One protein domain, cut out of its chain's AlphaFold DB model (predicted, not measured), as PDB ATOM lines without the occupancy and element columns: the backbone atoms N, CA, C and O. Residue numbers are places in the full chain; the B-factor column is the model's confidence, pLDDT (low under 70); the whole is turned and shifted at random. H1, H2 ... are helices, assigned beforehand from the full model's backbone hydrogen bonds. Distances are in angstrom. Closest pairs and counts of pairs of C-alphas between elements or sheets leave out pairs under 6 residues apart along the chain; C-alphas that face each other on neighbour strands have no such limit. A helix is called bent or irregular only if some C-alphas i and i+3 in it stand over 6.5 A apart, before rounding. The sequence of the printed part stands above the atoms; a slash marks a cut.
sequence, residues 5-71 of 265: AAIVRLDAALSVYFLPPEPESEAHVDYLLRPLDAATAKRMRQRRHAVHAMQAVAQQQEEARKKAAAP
ATOM      1  N   ALA A   5     174.308 189.533 155.110       72.19
ATOM      2  CA  ALA A   5     175.045 189.174 153.896       72.19
ATOM      3  C   ALA A   5     174.451 189.771 152.601       72.19
ATOM      4  O   ALA A   5     175.176 189.997 151.636       72.19
ATOM      5  N   ALA A   6     173.140 190.021 152.553       71.50
ATOM      6  CA  ALA A   6     172.486 190.658 151.413       71.50
ATOM      7  C   ALA A   6     172.714 192.177 151.401       71.50
ATOM      8  O   ALA A   6     172.904 192.735 150.327       71.50
ATOM      9  N   ILE A   7     172.767 192.811 152.579       73.00
ATOM     10  CA  ILE A   7     173.120 194.233 152.731       73.00
ATOM     11  C   ILE A   7     174.562 194.459 152.260       73.00
ATOM     12  O   ILE A   7     174.786 195.246 151.351       73.00
ATOM     13  N   VAL A   8     175.511 193.654 152.752       71.44
ATOM     14  CA  VAL A   8     176.927 193.723 152.338       71.44
ATOM     15  C   VAL A   8     177.098 193.529 150.824       71.44
ATOM     16  O   VAL A   8     177.905 194.207 150.195       71.44
ATOM     17  N   ARG A   9     176.323 192.629 150.202       69.31
ATOM     18  CA  ARG A   9     176.356 192.417 148.743       69.31
ATOM     19  C   ARG A   9     175.747 193.578 147.953       69.31
ATOM     20  O   ARG A   9     176.215 193.845 146.850       69.31
ATOM     21  N   LEU A  10     174.706 194.223 148.477       71.25
ATOM     22  CA  LEU A  10     174.072 195.378 147.844       71.25
ATOM     23  C   LEU A  10     174.998 196.597 147.904       71.25
ATOM     24  O   LEU A  10     175.228 197.221 146.874       71.25
ATOM     25  N   ASP A  11     175.594 196.861 149.068       67.06
ATOM     26  CA  ASP A  11     176.540 197.963 149.267       67.06
ATOM     27  C   ASP A  11     177.802 197.767 148.417       67.06
ATOM     28  O   ASP A  11     178.238 198.687 147.730       67.06
ATOM     29  N   ALA A  12     178.338 196.541 148.356       65.69
ATOM     30  CA  ALA A  12     179.446 196.221 147.458       65.69
ATOM     31  C   ALA A  12     179.067 196.421 145.980       65.69
ATOM     32  O   ALA A  12     179.864 196.941 145.208       65.69
ATOM     33  N   ALA A  13     177.851 196.053 145.565       68.06
ATOM     34  CA  ALA A  13     177.391 196.276 144.196       68.06
ATOM     35  C   ALA A  13     177.215 197.773 143.875       68.06
ATOM     36  O   ALA A  13     177.621 198.216 142.803       68.06
ATOM     37  N   LEU A  14     176.650 198.561 144.791       68.44
ATOM     38  CA  LEU A  14     176.491 200.008 144.621       68.44
ATOM     39  C   LEU A  14     177.852 200.705 144.490       68.44
ATOM     40  O   LEU A  14     178.046 201.483 143.555       68.44
ATOM     41  N   SER A  15     178.815 200.341 145.339       64.69
ATOM     42  CA  SER A  15     180.179 200.889 145.321       64.69
ATOM     43  C   SER A  15     181.016 200.427 144.124       64.69
ATOM     44  O   SER A  15     181.861 201.174 143.646       64.69
ATOM     45  N   VAL A  16     180.786 199.215 143.606       64.88
ATOM     46  CA  VAL A  16     181.551 198.664 142.471       64.88
ATOM     47  C   VAL A  16     180.988 199.092 141.107       64.88
ATOM     48  O   VAL A  16     181.751 199.151 140.140       64.88
ATOM     49  N   TYR A  17     179.683 199.379 141.003       65.06
ATOM     50  CA  TYR A  17     179.025 199.643 139.714       65.06
ATOM     51  C   TYR A  17     178.461 201.064 139.522       65.06
ATOM     52  O   TYR A  17     178.307 201.453 138.367       65.06
ATOM     53  N   PHE A  18     178.096 201.813 140.577       58.34
ATOM     54  CA  PHE A  18     177.171 202.958 140.437       58.34
ATOM     55  C   PHE A  18     177.603 204.299 141.074       58.34
ATOM     56  O   PHE A  18     176.880 205.280 140.911       58.34
ATOM     57  N   LEU A  19     178.752 204.397 141.755       55.72
ATOM     58  CA  LEU A  19     179.285 205.671 142.287       55.72
ATOM     59  C   LEU A  19     180.357 206.281 141.338       55.72
ATOM     60  O   LEU A  19     181.181 205.522 140.825       55.72
ATOM     61  N   PRO A  20     180.356 207.608 141.054       47.38
ATOM     62  CA  PRO A  20     181.195 208.235 140.012       47.38
ATOM     63  C   PRO A  20     182.528 208.797 140.564       47.38
ATOM     64  O   PRO A  20     182.608 209.039 141.766       47.38
ATOM     65  N   PRO A  21     183.510 209.204 139.728       50.47
ATOM     66  CA  PRO A  21     184.059 208.587 138.527       50.47
ATOM     67  C   PRO A  21     185.594 208.496 138.657       50.47
ATOM     68  O   PRO A  21     186.295 209.389 138.218       50.47
ATOM     69  N   GLU A  22     186.121 207.450 139.280       48.31
ATOM     70  CA  GLU A  22     187.482 206.935 139.057       48.31
ATOM     71  C   GLU A  22     187.644 205.723 139.980       48.31
ATOM     72  O   GLU A  22     187.433 205.841 141.187       48.31
ATOM     73  N   PRO A  23     187.961 204.522 139.473       54.09
ATOM     74  CA  PRO A  23     188.361 203.461 140.373       54.09
ATOM     75  C   PRO A  23     189.732 203.838 140.936       54.09
ATOM     76  O   PRO A  23     190.698 203.915 140.180       54.09
ATOM     77  N   GLU A  24     189.831 204.025 142.251       57.00
ATOM     78  CA  GLU A  24     191.106 204.048 142.973       57.00
ATOM     79  C   GLU A  24     191.819 202.686 142.817       57.00
ATOM     80  O   GLU A  24     191.918 201.907 143.748       57.00
ATOM     81  N   SER A  25     192.333 202.351 141.633       70.31
ATOM     82  CA  SER A  25     193.034 201.100 141.299       70.31
ATOM     83  C   SER A  25     192.235 199.788 141.486       70.31
ATOM     84  O   SER A  25     191.264 199.685 142.237       70.31
ATOM     85  N   GLU A  26     192.673 198.714 140.822       73.62
ATOM     86  CA  GLU A  26     192.143 197.356 141.063       73.62
ATOM     87  C   GLU A  26     192.308 196.922 142.537       73.62
ATOM     88  O   GLU A  26     191.536 196.102 143.031       73.62
ATOM     89  N   ALA A  27     193.241 197.529 143.284       75.69
ATOM     90  CA  ALA A  27     193.443 197.244 144.701       75.69
ATOM     91  C   ALA A  27     192.267 197.701 145.587       75.69
ATOM     92  O   ALA A  27     191.938 197.021 146.560       75.69
ATOM     93  N   HIS A  28     191.592 198.804 145.250       74.81
ATOM     94  CA  HIS A  28     190.405 199.247 145.991       74.81
ATOM     95  C   HIS A  28     189.200 198.348 145.696       74.81
ATOM     96  O   HIS A  28     188.445 197.991 146.599       74.81
ATOM     97  N   VAL A  29     189.054 197.895 144.448       74.62
ATOM     98  CA  VAL A  29     188.040 196.891 144.081       74.62
ATOM     99  C   VAL A  29     188.267 195.598 144.871       74.62
ATOM    100  O   VAL A  29     187.320 195.020 145.403       74.62
ATOM    101  N   ASP A  30     189.520 195.173 145.020       78.00
ATOM    102  CA  ASP A  30     189.883 193.990 145.804       78.00
ATOM    103  C   ASP A  30     189.588 194.155 147.296       78.00
ATOM    104  O   ASP A  30     189.088 193.223 147.933       78.00
ATOM    105  N   TYR A  31     189.824 195.347 147.844       79.12
ATOM    106  CA  TYR A  31     189.453 195.686 149.213       79.12
ATOM    107  C   TYR A  31     187.935 195.581 149.440       79.12
ATOM    108  O   TYR A  31     187.506 194.915 150.386       79.12
ATOM    109  N   LEU A  32     187.122 196.157 148.546       76.12
ATOM    110  CA  LEU A  32     185.655 196.136 148.641       76.12
ATOM    111  C   LEU A  32     185.062 194.726 148.507       76.12
ATOM    112  O   LEU A  32     184.029 194.422 149.102       76.12
ATOM    113  N   LEU A  33     185.709 193.850 147.736       80.06
ATOM    114  CA  LEU A  33     185.245 192.478 147.516       80.06
ATOM    115  C   LEU A  33     185.739 191.486 148.581       80.06
ATOM    116  O   LEU A  33     185.210 190.377 148.652       80.06
ATOM    117  N   ARG A  34     186.709 191.866 149.426       81.69
ATOM    118  CA  ARG A  34     187.318 191.006 150.460       81.69
ATOM    119  C   ARG A  34     186.321 190.300 151.398       81.69
ATOM    120  O   ARG A  34     186.601 189.160 151.766       81.69
ATOM    121  N   PRO A  35     185.188 190.905 151.808       81.50
ATOM    122  CA  PRO A  35     184.215 190.240 152.678       81.50
ATOM    123  C   PRO A  35     183.371 189.158 151.980       81.50
ATOM    124  O   PRO A  35     182.593 188.471 152.642       81.50
ATOM    125  N   LEU A  36     183.458 189.035 150.651       79.25
ATOM    126  CA  LEU A  36     182.631 188.134 149.848       79.25
ATOM    127  C   LEU A  36     183.353 186.812 149.559       79.25
ATOM    128  O   LEU A  36     184.577 186.742 149.484       79.25
ATOM    129  N   ASP A  37     182.580 185.749 149.333       87.50
ATOM    130  CA  ASP A  37     183.125 184.477 148.862       87.50
ATOM    131  C   ASP A  37     183.702 184.592 147.436       87.50
ATOM    132  O   ASP A  37     183.284 185.435 146.633       87.50
ATOM    133  N   ALA A  38     184.646 183.708 147.099       83.44
ATOM    134  CA  ALA A  38     185.390 183.763 145.839       83.44
ATOM    135  C   ALA A  38     184.495 183.696 144.586       83.44
ATOM    136  O   ALA A  38     184.793 184.336 143.574       83.44
ATOM    137  N   ALA A  39     183.387 182.948 144.638       84.06
ATOM    138  CA  ALA A  39     182.463 182.831 143.513       84.06
ATOM    139  C   ALA A  39     181.681 184.136 143.301       84.06
ATOM    140  O   ALA A  39     181.564 184.618 142.170       84.06
ATOM    141  N   THR A  40     181.202 184.742 144.390       79.50
ATOM    142  CA  THR A  40     180.524 186.042 144.364       79.50
ATOM    143  C   THR A  40     181.471 187.150 143.901       79.50
ATOM    144  O   THR A  40     181.115 187.897 142.988       79.50
ATOM    145  N   ALA A  41     182.693 187.216 144.438       80.12
ATOM    146  CA  ALA A  41     183.698 188.201 144.038       80.12
ATOM    147  C   ALA A  41     184.046 188.096 142.539       80.12
ATOM    148  O   ALA A  41     184.030 189.100 141.825       80.12
ATOM    149  N   LYS A  42     184.259 186.877 142.018       83.19
ATOM    150  CA  LYS A  42     184.515 186.637 140.585       83.19
ATOM    151  C   LYS A  42     183.367 187.130 139.704       83.19
ATOM    152  O   LYS A  42     183.603 187.816 138.708       83.19
ATOM    153  N   ARG A  43     182.122 186.809 140.071       82.38
ATOM    154  CA  ARG A  43     180.933 187.249 139.325       82.38
ATOM    155  C   ARG A  43     180.800 188.769 139.336       82.38
ATOM    156  O   ARG A  43     180.399 189.346 138.326       82.38
ATOM    157  N   MET A  44     181.145 189.413 140.453       80.88
ATOM    158  CA  MET A  44     181.099 190.867 140.550       80.88
ATOM    159  C   MET A  44     182.151 191.546 139.666       80.88
ATOM    160  O   MET A  44     181.817 192.474 138.933       80.88
ATOM    161  N   ARG A  45     183.383 191.021 139.613       80.62
ATOM    162  CA  ARG A  45     184.416 191.514 138.682       80.62
ATOM    163  C   ARG A  45     183.996 191.377 137.221       80.62
ATOM    164  O   ARG A  45     184.096 192.334 136.460       80.62
ATOM    165  N   GLN A  46     183.466 190.217 136.829       82.88
ATOM    166  CA  GLN A  46     182.987 189.991 135.458       82.88
ATOM    167  C   GLN A  46     181.897 190.992 135.059       82.88
ATOM    168  O   GLN A  46     181.942 191.554 133.968       82.88
ATOM    169  N   ARG A  47     180.943 191.255 135.958       82.00
ATOM    170  CA  ARG A  47     179.904 192.267 135.735       82.00
ATOM    171  C   ARG A  47     180.477 193.675 135.663       82.00
ATOM    172  O   ARG A  47     180.053 194.432 134.804       82.00
ATOM    173  N   ARG A  48     181.460 194.007 136.502       79.62
ATOM    174  CA  ARG A  48     182.131 195.313 136.494       79.62
ATOM    175  C   ARG A  48     182.811 195.549 135.146       79.62
ATOM    176  O   ARG A  48     182.588 196.581 134.531       79.62
ATOM    177  N   HIS A  49     183.572 194.572 134.650       81.81
ATOM    178  CA  HIS A  49     184.188 194.655 133.323       81.81
ATOM    179  C   HIS A  49     183.152 194.768 132.203       81.81
ATOM    180  O   HIS A  49     183.358 195.546 131.279       81.81
ATOM    181  N   ALA A  50     182.030 194.047 132.294       81.25
ATOM    182  CA  ALA A  50     180.948 194.171 131.321       81.25
ATOM    183  C   ALA A  50     180.314 195.575 131.337       81.25
ATOM    184  O   ALA A  50     180.105 196.151 130.275       81.25
ATOM    185  N   VAL A  51     180.071 196.154 132.520       80.81
ATOM    186  CA  VAL A  51     179.554 197.526 132.670       80.81
ATOM    187  C   VAL A  51     180.536 198.549 132.096       80.81
ATOM    188  O   VAL A  51     180.124 199.378 131.290       80.81
ATOM    189  N   HIS A  52     181.830 198.455 132.422       80.56
ATOM    190  CA  HIS A  52     182.855 199.350 131.864       80.56
ATOM    191  C   HIS A  52     182.994 199.209 130.350       80.56
ATOM    192  O   HIS A  52     183.116 200.210 129.656       80.56
ATOM    193  N   ALA A  53     182.930 197.988 129.815       82.19
ATOM    194  CA  ALA A  53     182.948 197.763 128.373       82.19
ATOM    195  C   ALA A  53     181.726 198.395 127.687       82.19
ATOM    196  O   ALA A  53     181.874 199.047 126.658       82.19
ATOM    197  N   MET A  54     180.531 198.269 128.273       81.31
ATOM    198  CA  MET A  54     179.327 198.935 127.766       81.31
ATOM    199  C   MET A  54     179.441 200.463 127.830       81.31
ATOM    200  O   MET A  54     179.067 201.138 126.874       81.31
ATOM    201  N   GLN A  55     179.980 201.011 128.922       83.75
ATOM    202  CA  GLN A  55     180.213 202.449 129.072       83.75
ATOM    203  C   GLN A  55     181.248 202.969 128.071       83.75
ATOM    204  O   GLN A  55     181.011 203.999 127.452       83.75
ATOM    205  N   ALA A  56     182.345 202.241 127.852       83.19
ATOM    206  CA  ALA A  56     183.360 202.591 126.862       83.19
ATOM    207  C   ALA A  56     182.787 202.583 125.436       83.19
ATOM    208  O   ALA A  56     183.041 203.505 124.668       83.19
ATOM    209  N   VAL A  57     181.959 201.589 125.092       84.94
ATOM    210  CA  VAL A  57     181.251 201.557 123.802       84.94
ATOM    211  C   VAL A  57     180.288 202.741 123.677       84.94
ATOM    212  O   VAL A  57     180.278 203.402 122.643       84.94
ATOM    213  N   ALA A  58     179.515 203.053 124.721       82.12
ATOM    214  CA  ALA A  58     178.604 204.199 124.717       82.12
ATOM    215  C   ALA A  58     179.353 205.538 124.583       82.12
ATOM    216  O   ALA A  58     178.927 206.408 123.827       82.12
ATOM    217  N   GLN A  59     180.495 205.691 125.257       86.88
ATOM    218  CA  GLN A  59     181.368 206.860 125.125       86.88
ATOM    219  C   GLN A  59     181.933 206.978 123.709       86.88
ATOM    220  O   GLN A  59     181.851 208.048 123.118       86.88
ATOM    221  N   GLN A  60     182.428 205.883 123.124       86.31
ATOM    222  CA  GLN A  60     182.909 205.876 121.739       86.31
ATOM    223  C   GLN A  60     181.803 206.230 120.740       86.31
ATOM    224  O   GLN A  60     182.044 206.978 119.794       86.31
ATOM    225  N   GLN A  61     180.584 205.727 120.947       88.31
ATOM    226  CA  GLN A  61     179.424 206.085 120.129       88.31
ATOM    227  C   GLN A  61     179.074 207.568 120.266       88.31
ATOM    228  O   GLN A  61     178.812 208.228 119.260       88.31
ATOM    229  N   GLU A  62     179.111 208.112 121.481       84.75
ATOM    230  CA  GLU A  62     178.848 209.530 121.722       84.75
ATOM    231  C   GLU A  62     179.935 210.428 121.119       84.75
ATOM    232  O   GLU A  62     179.625 211.437 120.490       84.75
ATOM    233  N   GLU A  63     181.208 210.054 121.239       88.25
ATOM    234  CA  GLU A  63     182.317 210.751 120.584       88.25
ATOM    235  C   GLU A  63     182.204 210.697 119.059       88.25
ATOM    236  O   GLU A  63     182.427 211.708 118.392       88.25
ATOM    237  N   ALA A  64     181.832 209.545 118.495       85.00
ATOM    238  CA  ALA A  64     181.592 209.402 117.063       85.00
ATOM    239  C   ALA A  64     180.419 210.281 116.603       85.00
ATOM    240  O   ALA A  64     180.536 210.965 115.588       85.00
ATOM    241  N   ARG A  65     179.325 210.334 117.377       83.56
ATOM    242  CA  ARG A  65     178.176 211.211 117.115       83.56
ATOM    243  C   ARG A  65     178.577 212.685 117.149       83.56
ATOM    244  O   ARG A  65     178.245 213.421 116.224       83.56
ATOM    245  N   LYS A  66     179.336 213.107 118.164       79.25
ATOM    246  CA  LYS A  66     179.859 214.479 118.272       79.25
ATOM    247  C   LYS A  66     180.785 214.830 117.110       79.25
ATOM    248  O   LYS A  66     180.636 215.896 116.528       79.25
ATOM    249  N   LYS A  67     181.697 213.931 116.726       79.75
ATOM    250  CA  LYS A  67     182.578 214.127 115.561       79.75
ATOM    251  C   LYS A  67     181.795 214.219 114.252       79.75
ATOM    252  O   LYS A  67     182.133 215.050 113.419       79.75
ATOM    253  N   ALA A  68     180.751 213.408 114.082       77.12
ATOM    254  CA  ALA A  68     179.882 213.458 112.907       77.12
ATOM    255  C   ALA A  68     179.047 214.751 112.842       77.12
ATOM    256  O   ALA A  68     178.802 215.253 111.751       77.12
ATOM    257  N   ALA A  69     178.645 215.304 113.992       79.81
ATOM    258  CA  ALA A  69     177.877 216.548 114.082       79.81
ATOM    259  C   ALA A  69     178.741 217.824 114.055       79.81
ATOM    260  O   ALA A  69     178.225 218.892 113.740       79.81
ATOM    261  N   ALA A  70     180.041 217.737 114.359       77.69
ATOM    262  CA  ALA A  70     180.932 218.896 114.462       77.69
ATOM    263  C   ALA A  70     180.933 219.823 113.224       77.69
ATOM    264  O   ALA A  70     180.904 221.038 113.420       77.69
ATOM    265  N   PRO A  71     180.908 219.320 111.969       80.00
ATOM    266  CA  PRO A  71     180.799 220.188 110.796       80.00
ATOM    267  C   PRO A  71     179.488 220.982 110.755       80.00
ATOM    268  O   PRO A  71     179.494 222.154 110.397       80.00
TER     269      PRO A  71
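This is residues 5 to 71 of the 265 residues of the protein "DUF4274 domain-containing protein" of Bradyrhizobium pachyrhizi (UniProt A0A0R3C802). One long helix, H3, makes the long axis of the domain, and a small hairpin of two shorter helices, H1 and H2, sits beside the part of H3 before residue 53. Residues 53 to 71 of H3 stick out from this small body as a free arm, and this arm makes much of the length. The printed part has 67 residues with three named helices, in the order H1, H2, H3 along the chain, and no named strand; the class is all helix. The whole is loose, with a radius of gyration of the C-alphas of 15.4 A, and the C-alphas span 53 by 20 by 19 A.

H3, residues 38 to 71, is the longest helix, 50.8 A from first to last C-alpha. It begins at C-alpha 38 at (185.390, 183.763, 145.839) and ends at C-alpha 71 at (180.799, 220.188, 110.796). H3 is irregular: C-alphas 68 and 71 are 7.1 A apart, and its line is a rough one. H1, residues 5 to 17, is 18.1 A long and begins at C-alpha 5 at (175.045, 189.174, 153.896). H2, residues 25 to 33, is 13.2 A long.

H3 touches H1 with residues 44 to 51 alone, and H1 touches H3 with residues 13 to 17 alone. Their closest C-alphas are those of Tyr 17 and Arg 48, 6.2 A apart. The two helices run the same way at a shallow tilt of 27 degrees. H2 and H3 are close but not clearly touching, with 1 pair of C-alphas within 8 A, those of Leu 33 and Ala 41 at 5.7 A. They run opposite ways at a steep tilt of 43 degrees. H1 and H2 form a helical hairpin and touch, H1 with residues 12 to 16 alone. Their closest C-alphas are those of Ala 12 and Leu 32, 6.3 A apart, and they run opposite ways at a shallow tilt of 17 degrees. In H1 every O i to N i+4 pair is within hydrogen-bond range; in H2 4 of 5 and in H3 29 of 30 are.

The two C-alphas farthest apart are those of Ala 5 and Pro 71, at 53.4 A. Without the stretch that stands free, the body of 48 residues spans 26 by 18 by 18 A, with a radius of gyration of 10.0 A. The printed part has no cut. The link from H2 to H3 is tight, with 4 residues, and the link from H1 to H2 is short, with 7 residues. The mean pLDDT of the printed part is 75.7, and 15 residues are under 70: residue 9 and residues 11 to 24.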